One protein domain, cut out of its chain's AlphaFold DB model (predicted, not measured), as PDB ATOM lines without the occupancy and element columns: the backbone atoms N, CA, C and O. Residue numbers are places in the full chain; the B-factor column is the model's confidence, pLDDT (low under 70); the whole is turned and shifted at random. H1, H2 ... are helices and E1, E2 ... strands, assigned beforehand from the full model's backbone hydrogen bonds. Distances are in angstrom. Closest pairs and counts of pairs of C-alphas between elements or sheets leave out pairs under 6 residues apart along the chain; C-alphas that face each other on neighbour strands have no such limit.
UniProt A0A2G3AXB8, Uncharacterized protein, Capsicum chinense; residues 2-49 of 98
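AT A GLANCE: This is residues 2 to 49 of the 98 residues of an uncharacterized protein of Capsicum chinense (UniProt A0A2G3AXB8). A small head, made of the strand hairpin E1 and E2 with the helix H1 packed along E1, continues into the longer helix H2, which leads away to a thin tail with the short helix H3. Residues 33 to 39 and 42 to 48 stick out, with little around them. The printed part has 48 residues, with three named helices and two named strands in the order H1, E1, E2, H2, H3; the sheet E1 - E2 is antiparallel and the class is mixed, helices and strands. The whole is extended, with a radius of gyration of the C-alphas of 16.3 A and spans of 52 by 20 by 13 A.

HOW THE PARTS SIT: E1, residues 14 to 16, and E2, residues 22 to 24, form an antiparallel hairpin at 159 degrees, with N 15 and O 23 2.9 A apart and N 23 and O 15 2.8 A apart, both within hydrogen-bond range. H1, residues 5 to 12, has 6 pairs of C-alphas within 8 A of E1, the closest those of Phe 9 and Tyr 15, 5.2 A apart. H2, residues 26 to 36, is close to but not clearly touching H1; their closest C-alphas, those of Ser 12 and Gln 28, are 7.3 A apart. H1 and H2 run the same way at a steep tilt of 39 degrees. H3, residues 41 to 44, is apart from H1, E1, E2 and H2. Every O i to N i+4 pair is within hydrogen-bond range in H1, 5 of 7 are in H2, and H3 is too short for such a pair.

IN THESE COORDINATES: H1 begins at C-alpha 5 (205.767, 227.367, 126.400) and is 10.1 A long. E1 is 6.5 A long and E2 6.4 A. H2, 15.5 A long, begins at C-alpha 26 (200.000, 236.496, 139.898). H3, 5.3 A long, ends at C-alpha 44 (188.969, 234.836, 158.532).

THE WHOLE: The two C-alphas farthest apart, those of Glu 2 and Phe 48, are 52.0 A apart. The printed part has no cut, and the four links between its named elements are tight. The mean pLDDT of the printed part is 82.2, with residues 2 to 4 and residue 35 under 70.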
ATOM      1  N   GLU A   2     209.494 227.484 120.480       57.06
ATOM      2  CA  GLU A   2     208.762 228.534 121.220       57.06
ATOM      3  C   GLU A   2     207.291 228.152 121.470       57.06
ATOM      4  O   GLU A   2     206.678 228.602 122.437       57.06
ATOM      5  N   ASP A   3     206.753 227.201 120.701       60.56
ATOM      6  CA  ASP A   3     205.316 226.893 120.693       60.56
ATOM      7  C   ASP A   3     204.832 226.087 121.911       60.56
ATOM      8  O   ASP A   3     203.655 226.116 122.262       60.56
ATOM      9  N   ASN A   4     205.738 225.397 122.615       66.62
ATOM     10  CA  ASN A   4     205.382 224.564 123.772       66.62
ATOM     11  C   ASN A   4     205.298 225.341 125.098       66.62
ATOM     12  O   ASN A   4     204.761 224.820 126.080       66.62
ATOM     13  N   GLN A   5     205.805 226.578 125.163       77.19
ATOM     14  CA  GLN A   5     205.767 227.367 126.400       77.19
ATOM     15  C   GLN A   5     204.414 228.036 126.635       77.19
ATOM     16  O   GLN A   5     203.984 228.124 127.784       77.19
ATOM     17  N   LEU A   6     203.721 228.470 125.580       85.00
ATOM     18  CA  LEU A   6     202.454 229.191 125.723       85.00
ATOM     19  C   LEU A   6     201.330 228.317 126.317       85.00
ATOM     20  O   LEU A   6     200.697 228.755 127.279       85.00
ATOM     21  N   PRO A   7     201.109 227.060 125.871       89.19
ATOM     22  CA  PRO A   7     200.125 226.178 126.502       89.19
ATOM     23  C   PRO A   7     200.477 225.852 127.960       89.19
ATOM     24  O   PRO A   7     199.598 225.788 128.824       89.19
ATOM     25  N   SER A   8     201.771 225.676 128.256       86.56
ATOM     26  CA  SER A   8     202.260 225.441 129.619       86.56
ATOM     27  C   SER A   8     202.024 226.656 130.518       86.56
ATOM     28  O   SER A   8     201.583 226.502 131.658       86.56
ATOM     29  N   PHE A   9     202.235 227.865 129.995       89.25
ATOM     30  CA  PHE A   9     201.962 229.113 130.696       89.25
ATOM     31  C   PHE A   9     200.468 229.302 130.961       89.25
ATOM     32  O   PHE A   9     200.092 229.552 132.101       89.25
ATOM     33  N   ILE A  10     199.602 229.094 129.963       88.44
ATOM     34  CA  ILE A  10     198.142 229.190 130.145       88.44
ATOM     35  C   ILE A  10     197.674 228.230 131.239       88.44
ATOM     36  O   ILE A  10     196.808 228.574 132.038       88.44
ATOM     37  N   LYS A  11     198.264 227.032 131.300       88.00
ATOM     38  CA  LYS A  11     197.925 226.052 132.326       88.00
ATOM     39  C   LYS A  11     198.488 226.433 133.691       88.00
ATOM     40  O   LYS A  11     197.769 226.265 134.669       88.00
ATOM     41  N   SER A  12     199.763 226.812 133.785       88.56
ATOM     42  CA  SER A  12     200.520 226.905 135.047       88.56
ATOM     43  C   SER A  12     200.644 228.309 135.639       88.56
ATOM     44  O   SER A  12     200.867 228.417 136.846       88.56
ATOM     45  N   GLY A  13     200.523 229.347 134.816       90.75
ATOM     46  CA  GLY A  13     200.828 230.736 135.144       90.75
ATOM     47  C   GLY A  13     202.325 231.043 135.161       90.75
ATOM     48  O   GLY A  13     202.711 232.117 135.611       90.75
ATOM     49  N   ILE A  14     203.181 230.116 134.717       91.62
ATOM     50  CA  ILE A  14     204.641 230.247 134.761       91.62
ATOM     51  C   ILE A  14     205.193 230.216 133.336       91.62
ATOM     52  O   ILE A  14     205.016 229.234 132.615       91.62
ATOM     53  N   TYR A  15     205.848 231.301 132.930       91.62
ATOM     54  CA  TYR A  15     206.505 231.423 131.634       91.62
ATOM     55  C   TYR A  15     207.999 231.633 131.845       91.62
ATOM     56  O   TYR A  15     208.425 232.606 132.464       91.62
ATOM     57  N   GLN A  16     208.813 230.710 131.347       88.88
ATOM     58  CA  GLN A  16     210.259 230.829 131.449       88.88
ATOM     59  C   GLN A  16     210.769 231.708 130.308       88.88
ATOM     60  O   GLN A  16     210.858 231.250 129.175       88.88
ATOM     61  N   LEU A  17     211.103 232.962 130.616       84.19
ATOM     62  CA  LEU A  17     211.599 233.905 129.618       84.19
ATOM     63  C   LEU A  17     212.989 233.483 129.128       84.19
ATOM     64  O   LEU A  17     213.191 233.384 127.929       84.19
ATOM     65  N   ASN A  18     213.910 233.188 130.058       82.31
ATOM     66  CA  ASN A  18     215.295 232.759 129.804       82.31
ATOM     67  C   ASN A  18     215.765 231.779 130.910       82.31
ATOM     68  O   ASN A  18     214.993 231.396 131.788       82.31
ATOM     69  N   SER A  19     217.047 231.392 130.935       82.19
ATOM     70  CA  SER A  19     217.617 230.531 131.995       82.19
ATOM     71  C   SER A  19     217.628 231.168 133.393       82.19
ATOM     72  O   SER A  19     217.666 230.453 134.389       82.19
ATOM     73  N   THR A  20     217.576 232.497 133.474       87.81
ATOM     74  CA  THR A  20     217.701 233.266 134.723       87.81
ATOM     75  C   THR A  20     216.434 234.017 135.122       87.81
ATOM     76  O   THR A  20     216.376 234.560 136.223       87.81
ATOM     77  N   ALA A  21     215.420 234.063 134.254       90.56
ATOM     78  CA  ALA A  21     214.229 234.876 134.465       90.56
ATOM     79  C   ALA A  21     212.954 234.097 134.145       90.56
ATOM     80  O   ALA A  21     212.829 233.458 133.098       90.56
ATOM     81  N   VAL A  22     211.990 234.207 135.054       91.50
ATOM     82  CA  VAL A  22     210.673 233.588 134.943       91.50
ATOM     83  C   VAL A  22     209.625 234.674 135.135       91.50
ATOM     84  O   VAL A  22     209.669 235.428 136.106       91.50
ATOM     85  N   PHE A  23     208.690 234.752 134.198       91.25
ATOM     86  CA  PHE A  23     207.485 235.548 134.325       91.25
ATOM     87  C   PHE A  23     206.390 234.719 134.995       91.25
ATOM     88  O   PHE A  23     206.212 233.531 134.714       91.25
ATOM     89  N   ILE A  24     205.656 235.366 135.890       92.25
ATOM     90  CA  ILE A  24     204.628 234.745 136.710       92.25
ATOM     91  C   ILE A  24     203.328 235.532 136.541       92.25
ATOM     92  O   ILE A  24     203.317 236.740 136.766       92.25
ATOM     93  N   ASP A  25     202.235 234.840 136.217       91.50
ATOM     94  CA  ASP A  25     200.876 235.373 136.316       91.50
ATOM     95  C   ASP A  25     200.416 235.319 137.788       91.50
ATOM     96  O   ASP A  25     200.104 234.236 138.308       91.50
ATOM     97  N   PRO A  26     200.357 236.469 138.487       90.06
ATOM     98  CA  PRO A  26     200.000 236.496 139.898       90.06
ATOM     99  C   PRO A  26     198.567 236.009 140.133       90.06
ATOM    100  O   PRO A  26     198.298 235.384 141.158       90.06
ATOM    101  N   VAL A  27     197.646 236.236 139.193       89.12
ATOM    102  CA  VAL A  27     196.236 235.860 139.349       89.12
ATOM    103  C   VAL A  27     196.097 234.343 139.339       89.12
ATOM    104  O   VAL A  27     195.456 233.775 140.228       89.12
ATOM    105  N   GLN A  28     196.743 233.664 138.387       86.62
ATOM    106  CA  GLN A  28     196.747 232.201 138.352       86.62
ATOM    107  C   GLN A  28     197.389 231.584 139.594       86.62
ATOM    108  O   GLN A  28     196.842 230.622 140.146       86.62
ATOM    109  N   ILE A  29     198.518 232.125 140.064       85.19
ATOM    110  CA  ILE A  29     199.184 231.607 141.266       85.19
ATOM    111  C   ILE A  29     198.308 231.776 142.505       85.19
ATOM    112  O   ILE A  29     198.176 230.834 143.294       85.19
ATOM    113  N   LEU A  30     197.680 232.939 142.677       84.81
ATOM    114  CA  LEU A  30     196.806 233.200 143.818       84.81
ATOM    115  C   LEU A  30     195.590 232.271 143.798       84.81
ATOM    116  O   LEU A  30     195.346 231.572 144.782       84.81
ATOM    117  N   ASN A  31     194.900 232.158 142.661       85.12
ATOM    118  CA  ASN A  31     193.748 231.265 142.491       85.12
ATOM    119  C   ASN A  31     194.083 229.800 142.806       85.12
ATOM    120  O   ASN A  31     193.314 229.113 143.479       85.12
ATOM    121  N   ARG A  32     195.266 229.328 142.397       79.94
ATOM    122  CA  ARG A  32     195.762 227.989 142.757       79.94
ATOM    123  C   ARG A  32     196.057 227.865 144.252       79.94
ATOM    124  O   ARG A  32     195.770 226.829 144.849       79.94
ATOM    125  N   SER A  33     196.600 228.909 144.871       76.88
ATOM    126  CA  SER A  33     196.988 228.914 146.288       76.88
ATOM    127  C   SER A  33     195.783 228.943 147.230       76.88
ATOM    128  O   SER A  33     195.822 228.300 148.280       76.88
ATOM    129  N   TYR A  34     194.679 229.576 146.820       73.06
ATOM    130  CA  TYR A  34     193.418 229.566 147.569       73.06
ATOM    131  C   TYR A  34     192.839 228.158 147.777       73.06
ATOM    132  O   TYR A  34     192.093 227.946 148.726       73.06
ATOM    133  N   THR A  35     193.201 227.173 146.945       67.12
ATOM    134  CA  THR A  35     192.775 225.776 147.161       67.12
ATOM    135  C   THR A  35     193.647 225.024 148.169       67.12
ATOM    136  O   THR A  35     193.181 224.076 148.798       67.12
ATOM    137  N   ARG A  36     194.908 225.443 148.349       71.19
ATOM    138  CA  ARG A  36     195.862 224.797 149.268       71.19
ATOM    139  C   ARG A  36     195.644 225.224 150.712       71.19
ATOM    140  O   ARG A  36     195.848 224.429 151.625       71.19
ATOM    141  N   LEU A  37     195.218 226.467 150.914       73.56
ATOM    142  CA  LEU A  37     194.915 227.012 152.229       73.56
ATOM    143  C   LEU A  37     193.404 226.969 152.443       73.56
ATOM    144  O   LEU A  37     192.663 227.795 151.914       73.56
ATOM    145  N   ARG A  38     192.936 225.999 153.235       73.75
ATOM    146  CA  ARG A  38     191.543 225.983 153.692       73.75
ATOM    147  C   ARG A  38     191.341 227.110 154.695       73.75
ATOM    148  O   ARG A  38     191.623 226.956 155.879       73.75
ATOM    149  N   VAL A  39     190.840 228.239 154.210       74.94
ATOM    150  CA  VAL A  39     190.409 229.338 155.069       74.94
ATOM    151  C   VAL A  39     189.038 228.980 155.633       74.94
ATOM    152  O   VAL A  39     188.031 228.998 154.925       74.94
ATOM    153  N   LEU A  40     188.992 228.623 156.915       80.06
ATOM    154  CA  LEU A  40     187.725 228.459 157.617       80.06
ATOM    155  C   LEU A  40     187.084 229.845 157.783       80.06
ATOM    156  O   LEU A  40     187.774 230.780 158.201       80.06
ATOM    157  N   PRO A  41     185.778 230.011 157.524       77.94
ATOM    158  CA  PRO A  41     185.102 231.292 157.724       77.94
ATOM    159  C   PRO A  41     185.325 231.871 159.129       77.94
ATOM    160  O   PRO A  41     185.568 233.069 159.260       77.94
ATOM    161  N   SER A  42     185.344 231.010 160.152       80.50
ATOM    162  CA  SER A  42     185.639 231.366 161.547       80.50
ATOM    163  C   SER A  42     187.064 231.876 161.778       80.50
ATOM    164  O   SER A  42     187.290 232.633 162.713       80.50
ATOM    165  N   THR A  43     188.025 231.481 160.938       80.25
ATOM    166  CA  THR A  43     189.422 231.945 161.026       80.25
ATOM    167  C   THR A  43     189.650 233.275 160.313       80.25
ATOM    168  O   THR A  43     190.578 233.995 160.660       80.25
ATOM    169  N   TYR A  44     188.811 233.619 159.331       84.69
ATOM    170  CA  TYR A  44     188.969 234.836 158.532       84.69
ATOM    171  C   TYR A  44     188.064 235.984 158.980       84.69
ATOM    172  O   TYR A  44     188.424 237.149 158.834       84.69
ATOM    173  N   TYR A  45     186.897 235.684 159.551       85.00
ATOM    174  CA  TYR A  45     186.019 236.708 160.095       85.00
ATOM    175  C   TYR A  45     185.776 236.485 161.586       85.00
ATOM    176  O   TYR A  45     185.427 235.390 162.006       85.00
ATOM    177  N   SER A  46     185.818 237.568 162.367       83.06
ATOM    178  CA  SER A  46     185.532 237.580 163.815       83.06
ATOM    179  C   SER A  46     184.071 237.255 164.190       83.06
ATOM    180  O   SER A  46     183.679 237.399 165.346       83.06
ATOM    181  N   ARG A  47     183.227 236.886 163.221       81.19
ATOM    182  CA  ARG A  47     181.803 236.601 163.433       81.19
ATOM    183  C   ARG A  47     181.579 235.099 163.535       81.19
ATOM    184  O   ARG A  47     182.264 234.319 162.880       81.19
ATOM    185  N   PHE A  48     180.584 234.713 164.320       78.06
ATOM    186  CA  PHE A  48     180.186 233.321 164.453       78.06
ATOM    187  C   PHE A  48     179.569 232.824 163.141       78.06
ATOM    188  O   PHE A  48     178.666 233.456 162.588       78.06
ATOM    189  N   PHE A  49     180.077 231.700 162.642       71.94
ATOM    190  CA  PHE A  49     179.422 230.911 161.607       71.94
ATOM    191  C   PHE A  49     178.925 229.654 162.295       71.94
ATOM    192  O   PHE A  49     179.732 228.791 162.636       71.94
TER     193      PHE A  49